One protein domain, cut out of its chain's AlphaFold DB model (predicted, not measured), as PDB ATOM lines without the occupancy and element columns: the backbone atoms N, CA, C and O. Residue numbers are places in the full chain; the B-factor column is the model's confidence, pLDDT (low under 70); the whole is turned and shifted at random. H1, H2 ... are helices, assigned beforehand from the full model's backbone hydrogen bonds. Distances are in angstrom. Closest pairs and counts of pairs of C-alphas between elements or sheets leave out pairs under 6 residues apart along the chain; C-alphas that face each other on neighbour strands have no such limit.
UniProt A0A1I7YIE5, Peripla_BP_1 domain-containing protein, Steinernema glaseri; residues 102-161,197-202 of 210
ATOM      1  N   GLU A 102      24.420  -5.248  36.535       90.38
ATOM      2  CA  GLU A 102      25.043  -3.931  36.701       90.38
ATOM      3  C   GLU A 102      24.036  -2.945  37.300       90.38
ATOM      4  O   GLU A 102      24.295  -2.353  38.348       90.38
ATOM      5  N   GLN A 103      22.845  -2.834  36.706       91.50
ATOM      6  CA  GLN A 103      21.759  -2.014  37.240       91.50
ATOM      7  C   GLN A 103      21.347  -2.464  38.646       91.50
ATOM      8  O   GLN A 103      21.060  -1.619  39.491       91.50
ATOM      9  N   GLY A 104      21.363  -3.768  38.934       89.19
ATOM     10  CA  GLY A 104      21.021  -4.295  40.255       89.19
ATOM     11  C   GLY A 104      22.006  -3.853  41.334       89.19
ATOM     12  O   GLY A 104      21.596  -3.323  42.367       89.19
ATOM     13  N   ALA A 105      23.308  -4.010  41.080       88.75
ATOM     14  CA  ALA A 105      24.340  -3.544  42.004       88.75
ATOM     15  C   ALA A 105      24.353  -2.012  42.132       88.75
ATOM     16  O   ALA A 105      24.499  -1.491  43.240       88.75
ATOM     17  N   TYR A 106      24.124  -1.292  41.031       90.31
ATOM     18  CA  TYR A 106      23.945   0.158  41.038       90.31
ATOM     19  C   TYR A 106      22.768   0.586  41.926       90.31
ATOM     20  O   TYR A 106      22.949   1.462  42.765       90.31
ATOM     21  N   LEU A 107      21.593  -0.045  41.812       88.94
ATOM     22  CA  LEU A 107      20.412   0.310  42.609       88.94
ATOM     23  C   LEU A 107      20.627   0.093  44.114       88.94
ATOM     24  O   LEU A 107      20.308   0.986  44.893       88.94
ATOM     25  N   ALA A 108      21.207  -1.037  44.536       86.19
ATOM     26  CA  ALA A 108      21.498  -1.262  45.957       86.19
ATOM     27  C   ALA A 108      22.577  -0.312  46.507       86.19
ATOM     28  O   ALA A 108      22.451   0.172  47.630       86.19
ATOM     29  N   THR A 109      23.609  -0.006  45.716       86.75
ATOM     30  CA  THR A 109      24.670   0.928  46.132       86.75
ATOM     31  C   THR A 109      24.142   2.360  46.206       86.75
ATOM     32  O   THR A 109      24.388   3.055  47.186       86.75
ATOM     33  N   ARG A 110      23.349   2.791  45.215       88.06
ATOM     34  CA  ARG A 110      22.696   4.107  45.206       88.06
ATOM     35  C   ARG A 110      21.725   4.257  46.374       88.06
ATOM     36  O   ARG A 110      21.703   5.312  46.988       88.06
ATOM     37  N   HIS A 111      20.990   3.207  46.729       86.94
ATOM     38  CA  HIS A 111      20.097   3.241  47.883       86.94
ATOM     39  C   HIS A 111      20.836   3.384  49.223       86.94
ATOM     40  O   HIS A 111      20.412   4.151  50.080       86.94
ATOM     41  N   LEU A 112      21.983   2.718  49.398       83.31
ATOM     42  CA  LEU A 112      22.834   2.954  50.570       83.31
ATOM     43  C   LEU A 112      23.338   4.408  50.641       83.31
ATOM     44  O   LEU A 112      23.342   4.995  51.721       83.31
ATOM     45  N   LEU A 113      23.695   5.003  49.500       83.00
ATOM     46  CA  LEU A 113      24.084   6.417  49.412       83.00
ATOM     47  C   LEU A 113      22.899   7.361  49.722       83.00
ATOM     48  O   LEU A 113      23.071   8.333  50.453       83.00
ATOM     49  N   GLU A 114      21.686   7.050  49.244       83.81
ATOM     50  CA  GLU A 114      20.433   7.768  49.569       83.81
ATOM     51  C   GLU A 114      20.113   7.752  51.078       83.81
ATOM     52  O   GLU A 114      19.509   8.690  51.592       83.81
ATOM     53  N   LEU A 115      20.543   6.708  51.790       83.06
ATOM     54  CA  LEU A 115      20.407   6.532  53.243       83.06
ATOM     55  C   LEU A 115      21.543   7.177  54.064       83.06
ATOM     56  O   LEU A 115      21.568   7.043  55.290       83.06
ATOM     57  N   GLY A 116      22.491   7.854  53.407       80.06
ATOM     58  CA  GLY A 116      23.615   8.537  54.049       80.06
ATOM     59  C   GLY A 116      24.804   7.643  54.423       80.06
ATOM     60  O   GLY A 116      25.681   8.091  55.166       80.06
ATOM     61  N   HIS A 117      24.871   6.399  53.933       77.06
ATOM     62  CA  HIS A 117      26.052   5.544  54.115       77.06
ATOM     63  C   HIS A 117      27.174   5.966  53.164       77.06
ATOM     64  O   HIS A 117      26.926   6.216  51.987       77.06
ATOM     65  N   GLN A 118      28.407   6.033  53.674       67.94
ATOM     66  CA  GLN A 118      29.573   6.548  52.940       67.94
ATOM     67  C   GLN A 118      30.601   5.428  52.676       67.94
ATOM     68  O   GLN A 118      30.935   5.156  51.526       67.94
ATOM     69  N   ASP A 119      31.008   4.685  53.712       66.81
ATOM     70  CA  ASP A 119      32.020   3.614  53.647       66.81
ATOM     71  C   ASP A 119      31.474   2.242  53.182       66.81
ATOM     72  O   ASP A 119      31.526   1.244  53.905       66.81
ATOM     73  N   ILE A 120      30.922   2.165  51.967       72.50
ATOM     74  CA  ILE A 120      30.196   0.976  51.478       72.50
ATOM     75  C   ILE A 120      31.144  -0.111  50.926       72.50
ATOM     76  O   ILE A 120      31.792   0.089  49.898       72.50
ATOM     77  N   ALA A 121      31.159  -1.316  51.518       69.62
ATOM     78  CA  ALA A 121      31.888  -2.470  50.966       69.62
ATOM     79  C   ALA A 121      31.088  -3.316  49.960       69.62
ATOM     80  O   ALA A 121      29.974  -3.769  50.233       69.62
ATOM     81  N   CYS A 122      31.728  -3.650  48.833       73.50
ATOM     82  CA  CYS A 122      31.240  -4.635  47.868       73.50
ATOM     83  C   CYS A 122      31.908  -6.004  48.098       73.50
ATOM     84  O   CYS A 122      33.041  -6.231  47.675       73.50
ATOM     85  N   ILE A 123      31.197  -6.932  48.744       76.94
ATOM     86  CA  ILE A 123      31.589  -8.350  48.803       76.94
ATOM     87  C   ILE A 123      30.956  -9.061  47.600       76.94
ATOM     88  O   ILE A 123      29.743  -8.992  47.402       76.94
ATOM     89  N   ASN A 124      31.773  -9.717  46.775       72.00
ATOM     90  CA  ASN A 124      31.378 -10.201  45.448       72.00
ATOM     91  C   ASN A 124      31.844 -11.650  45.200       72.00
ATOM     92  O   ASN A 124      32.671 -12.186  45.937       72.00
ATOM     93  N   GLY A 125      31.305 -12.285  44.157       71.38
ATOM     94  CA  GLY A 125      31.734 -13.610  43.702       71.38
ATOM     95  C   GLY A 125      33.099 -13.597  42.990       71.38
ATOM     96  O   GLY A 125      33.720 -12.540  42.851       71.38
ATOM     97  N   PRO A 126      33.575 -14.758  42.496       73.62
ATOM     98  CA  PRO A 126      34.888 -14.881  41.864       73.62
ATOM     99  C   PRO A 126      35.083 -13.897  40.700       73.62
ATOM    100  O   PRO A 126      34.340 -13.917  39.714       73.62
ATOM    101  N   ALA A 127      36.115 -13.054  40.807       70.00
ATOM    102  CA  ALA A 127      36.325 -11.879  39.953       70.00
ATOM    103  C   ALA A 127      36.564 -12.184  38.459       70.00
ATOM    104  O   ALA A 127      36.460 -11.291  37.619       70.00
ATOM    105  N   HIS A 128      36.859 -13.439  38.099       71.69
ATOM    106  CA  HIS A 128      36.937 -13.856  36.698       71.69
ATOM    107  C   HIS A 128      35.554 -13.906  36.022       71.69
ATOM    108  O   HIS A 128      35.471 -13.685  34.814       71.69
ATOM    109  N   THR A 129      34.472 -14.141  36.773       75.00
ATOM    110  CA  THR A 129      33.119 -14.303  36.214       75.00
ATOM    111  C   THR A 129      32.554 -12.996  35.649       75.00
ATOM    112  O   THR A 129      32.730 -11.916  36.216       75.00
ATOM    113  N   SER A 130      31.823 -13.095  34.537       78.88
ATOM    114  CA  SER A 130      31.089 -11.981  33.919       78.88
ATOM    115  C   SER A 130      30.091 -11.334  34.889       78.88
ATOM    116  O   SER A 130      30.035 -10.110  34.999       78.88
ATOM    117  N   VAL A 131      29.371 -12.147  35.668       82.56
ATOM    118  CA  VAL A 131      28.422 -11.689  36.697       82.56
ATOM    119  C   VAL A 131      29.103 -10.854  37.788       82.56
ATOM    120  O   VAL A 131      28.592  -9.786  38.129       82.56
ATOM    121  N   ALA A 132      30.265 -11.273  38.308       81.75
ATOM    122  CA  ALA A 132      30.994 -10.481  39.302       81.75
ATOM    123  C   ALA A 132      31.470  -9.138  38.724       81.75
ATOM    124  O   ALA A 132      31.310  -8.105  39.378       81.75
ATOM    125  N   LYS A 133      31.983  -9.134  37.485       82.88
ATOM    126  CA  LYS A 133      32.423  -7.918  36.776       82.88
ATOM    127  C   LYS A 133      31.282  -6.909  36.596       82.88
ATOM    128  O   LYS A 133      31.459  -5.746  36.942       82.88
ATOM    129  N   MET A 134      30.102  -7.354  36.148       87.69
ATOM    130  CA  MET A 134      28.916  -6.490  36.008       87.69
ATOM    131  C   MET A 134      28.472  -5.894  37.355       87.69
ATOM    132  O   MET A 134      28.229  -4.694  37.447       87.69
ATOM    133  N   ARG A 135      28.438  -6.697  38.430       87.25
ATOM    134  CA  ARG A 135      28.087  -6.198  39.777       87.25
ATOM    135  C   ARG A 135      29.079  -5.145  40.278       87.25
ATOM    136  O   ARG A 135      28.670  -4.124  40.824       87.25
ATOM    137  N   LEU A 136      30.375  -5.366  40.057       82.94
ATOM    138  CA  LEU A 136      31.424  -4.431  40.464       82.94
ATOM    139  C   LEU A 136      31.360  -3.113  39.671       82.94
ATOM    140  O   LEU A 136      31.512  -2.041  40.254       82.94
ATOM    141  N   ALA A 137      31.063  -3.177  38.367       87.19
ATOM    142  CA  ALA A 137      30.831  -1.993  37.542       87.19
ATOM    143  C   ALA A 137      29.653  -1.155  38.070       87.19
ATOM    144  O   ALA A 137      29.803   0.048  38.270       87.19
ATOM    145  N   GLY A 138      28.520  -1.789  38.390       88.81
ATOM    146  CA  GLY A 138      27.331  -1.106  38.914       88.81
ATOM    147  C   GLY A 138      27.573  -0.410  40.256       88.81
ATOM    148  O   GLY A 138      27.154   0.732  40.450       88.81
ATOM    149  N   PHE A 139      28.313  -1.070  41.150       85.88
ATOM    150  CA  PHE A 139      28.782  -0.508  42.419       85.88
ATOM    151  C   PHE A 139      29.658   0.741  42.208       85.88
ATOM    152  O   PHE A 139      29.330   1.818  42.714       85.88
ATOM    153  N   HIS A 140      30.714   0.650  41.390       82.25
ATOM    154  CA  HIS A 140      31.571   1.803  41.090       82.25
ATOM    155  C   HIS A 140      30.811   2.944  40.398       82.25
ATOM    156  O   HIS A 140      31.060   4.113  40.691       82.25
ATOM    157  N   ARG A 141      29.851   2.623  39.520       86.62
ATOM    158  CA  ARG A 141      29.006   3.595  38.812       86.62
ATOM    159  C   ARG A 141      28.129   4.415  39.764       86.62
ATOM    160  O   ARG A 141      27.900   5.590  39.497       86.62
ATOM    161  N   ALA A 142      27.665   3.827  40.870       86.19
ATOM    162  CA  ALA A 142      26.925   4.542  41.911       86.19
ATOM    163  C   ALA A 142      27.847   5.430  42.765       86.19
ATOM    164  O   ALA A 142      27.576   6.620  42.919       86.19
ATOM    165  N   LEU A 143      28.971   4.886  43.251       77.50
ATOM    166  CA  LEU A 143      29.958   5.641  44.038       77.50
ATOM    167  C   LEU A 143      30.507   6.864  43.283       77.50
ATOM    168  O   LEU A 143      30.598   7.956  43.843       77.50
ATOM    169  N   ALA A 144      30.812   6.704  41.991       74.00
ATOM    170  CA  ALA A 144      31.302   7.786  41.141       74.00
ATOM    171  C   ALA A 144      30.286   8.935  40.983       74.00
ATOM    172  O   ALA A 144      30.690  10.092  40.910       74.00
ATOM    173  N   GLN A 145      28.982   8.638  40.971       75.25
ATOM    174  CA  GLN A 145      27.928   9.659  40.893       75.25
ATOM    175  C   GLN A 145      27.720  10.412  42.215       75.25
ATOM    176  O   GLN A 145      27.332  11.577  42.184       75.25
ATOM    177  N   ALA A 146      28.017   9.789  43.358       66.25
ATOM    178  CA  ALA A 146      27.988  10.442  44.670       66.25
ATOM    179  C   ALA A 146      29.298  11.176  45.031       66.25
ATOM    180  O   ALA A 146      29.394  11.773  46.101       66.25
ATOM    181  N   GLY A 147      30.328  11.116  44.177       58.03
ATOM    182  CA  GLY A 147      31.653  11.692  44.447       58.03
ATOM    183  C   GLY A 147      32.483  10.938  45.500       58.03
ATOM    184  O   GLY A 147      33.606  11.344  45.796       58.03
ATOM    185  N   MET A 148      31.970   9.830  46.040       52.59
ATOM    186  CA  MET A 148      32.597   9.036  47.104       52.59
ATOM    187  C   MET A 148      33.430   7.903  46.501       52.59
ATOM    188  O   MET A 148      33.052   6.737  46.504       52.59
ATOM    189  N   SER A 149      34.571   8.268  45.919       37.00
ATOM    190  CA  SER A 149      35.451   7.357  45.173       37.00
ATOM    191  C   SER A 149      36.505   6.630  46.024       37.00
ATOM    192  O   SER A 149      37.351   5.931  45.466       37.00
ATOM    193  N   GLN A 150      36.506   6.820  47.349       42.19
ATOM    194  CA  GLN A 150      37.587   6.412  48.255       42.19
ATOM    195  C   GLN A 150      37.027   5.986  49.625       42.19
ATOM    196  O   GLN A 150      36.039   6.559  50.073       42.19
ATOM    197  N   TYR A 151      37.728   5.056  50.289       39.78
ATOM    198  CA  TYR A 151      37.454   4.482  51.624       39.78
ATOM    199  C   TYR A 151      36.274   3.491  51.712       39.78
ATOM    200  O   TYR A 151      35.242   3.644  51.068       39.78
ATOM    201  N   VAL A 152      36.499   2.392  52.447       44.00
ATOM    202  CA  VAL A 152      35.617   1.216  52.563       44.00
ATOM    203  C   VAL A 152      35.948   0.463  53.858       44.00
ATOM    204  O   VAL A 152      37.126   0.158  54.050       44.00
ATOM    205  N   TYR A 153      34.924   0.108  54.657       36.06
ATOM    206  CA  TYR A 153      34.741  -1.114  55.489       36.06
ATOM    207  C   TYR A 153      33.934  -0.777  56.770       36.06
ATOM    208  O   TYR A 153      34.354   0.126  57.493       36.06
ATOM    209  N   PRO A 154      32.849  -1.501  57.144       44.88
ATOM    210  CA  PRO A 154      32.348  -2.751  56.574       44.88
ATOM    211  C   PRO A 154      31.103  -2.588  55.664       44.88
ATOM    212  O   PRO A 154      31.246  -2.216  54.507       44.88
ATOM    213  N   ALA A 155      29.912  -3.033  56.091       39.22
ATOM    214  CA  ALA A 155      28.938  -3.718  55.225       39.22
ATOM    215  C   ALA A 155      27.524  -3.770  55.874       39.22
ATOM    216  O   ALA A 155      27.407  -3.451  57.052       39.22
ATOM    217  N   LEU A 156      26.418  -4.200  55.235       47.28
ATOM    218  CA  LEU A 156      26.185  -4.852  53.924       47.28
ATOM    219  C   LEU A 156      24.716  -4.599  53.478       47.28
ATOM    220  O   LEU A 156      23.854  -4.302  54.301       47.28
ATOM    221  N   THR A 157      24.375  -4.773  52.196       44.72
ATOM    222  CA  THR A 157      22.993  -4.708  51.660       44.72
ATOM    223  C   THR A 157      22.800  -5.684  50.494       44.72
ATOM    224  O   THR A 157      23.770  -6.111  49.872       44.72
ATOM    225  N   THR A 158      21.553  -6.085  50.207       48.94
ATOM    226  CA  THR A 158      21.225  -7.111  49.197       48.94
ATOM    227  C   THR A 158      20.277  -6.601  48.107       48.94
ATOM    228  O   THR A 158      19.284  -5.937  48.386       48.94
ATOM    229  N   VAL A 159      20.579  -6.948  46.851       50.22
ATOM    230  CA  VAL A 159      19.705  -6.721  45.684       50.22
ATOM    231  C   VAL A 159      18.621  -7.804  45.641       50.22
ATOM    232  O   VAL A 159      18.917  -8.975  45.881       50.22
ATOM    233  N   GLY A 160      17.390  -7.442  45.278       48.78
ATOM    234  CA  GLY A 160      16.354  -8.397  44.889       48.78
ATOM    235  C   GLY A 160      16.537  -8.847  43.439       48.78
ATOM    236  O   GLY A 160      16.573  -8.032  42.518       48.78
ATOM    237  N   GLN A 161      16.645 -10.154  43.218       64.88
ATOM    238  CA  GLN A 161      16.647 -10.737  41.878       64.88
ATOM    239  C   GLN A 161      15.320 -11.479  41.673       64.88
ATOM    240  O   GLN A 161      14.986 -12.365  42.459       64.88
ATOM    241  N   LEU A 197      14.026  -4.023  50.662       55.53
ATOM    242  CA  LEU A 197      14.339  -3.278  51.880       55.53
ATOM    243  C   LEU A 197      14.345  -4.213  53.100       55.53
ATOM    244  O   LEU A 197      13.454  -5.051  53.255       55.53
ATOM    245  N   ARG A 198      15.357  -4.071  53.961       49.22
ATOM    246  CA  ARG A 198      15.533  -4.824  55.214       49.22
ATOM    247  C   ARG A 198      16.102  -3.900  56.292       49.22
ATOM    248  O   ARG A 198      16.645  -2.849  55.979       49.22
ATOM    249  N   GLU A 199      16.034  -4.301  57.560       50.47
ATOM    250  CA  GLU A 199      16.532  -3.484  58.685       50.47
ATOM    251  C   GLU A 199      18.048  -3.218  58.624       50.47
ATOM    252  O   GLU A 199      18.506  -2.159  59.045       50.47
ATOM    253  N   SER A 200      18.830  -4.107  57.994       52.19
ATOM    254  CA  SER A 200      20.254  -3.867  57.685       52.19
ATOM    255  C   SER A 200      20.486  -2.761  56.640       52.19
ATOM    256  O   SER A 200      21.622  -2.490  56.265       52.19
ATOM    257  N   THR A 201      19.406  -2.179  56.123       56.28
ATOM    258  CA  THR A 201      19.341  -1.060  55.177       56.28
ATOM    259  C   THR A 201      18.642   0.143  55.827       56.28
ATOM    260  O   THR A 201      18.066   0.979  55.139       56.28
ATOM    261  N   GLY A 202      18.645   0.237  57.161       64.12
ATOM    262  CA  GLY A 202      18.230   1.454  57.857       64.12
ATOM    263  C   GLY A 202      19.134   2.650  57.514       64.12
ATOM    264  O   GLY A 202      20.276   2.457  57.075       64.12
TER     265      GLY A 202
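This is residues 102 to 161 and 197 to 202 of the 210 residues of the protein "Peripla_BP_1 domain-containing protein" of Steinernema glaseri (UniProt A0A1I7YIE5). Two helices, H2 and H1, lie side by side and run the same way, and residues 115 to 129 fold back along them to join the end of H1 to the start of H2. Residues 146 to 161 loop from the end of H2 across that link, on its outer side. The printed part has 66 residues, with two named helices, H1 then H2, and no named strand; the class is all helix, though under half of the residues, 29, are in named elements. It is compact, with a radius of gyration of the C-alphas of 11.2 A and spans of 31 by 25 by 20 A.

H2, residues 130 to 145, touches H1, residues 102 to 114; their closest C-alphas, those of Gly 138 and Tyr 106, are 4.2 A apart. They run the same way at a shallow tilt of 34 degrees, only just short of steep. Every O i to N i+4 pair is within hydrogen-bond range in H1, and 11 of 12 in H2.

H2 measures 23.0 A from C-alpha 130 to C-alpha 145 at (27.928, 9.659, 40.893). H1 measures 18.0 A, from C-alpha 102 at (25.043, -3.931, 36.701).

The farthest C-alphas, of His 128 and Gly 202, are 32.1 A apart. The link H1 to H2 is long, 15 residues. Residues 162 to 196 are cut out, with 12.7 A between C-alphas 161 and 197. The pLDDT is under 70 at residues 118 to 119, 121, 146 to 161 and 197 to 202.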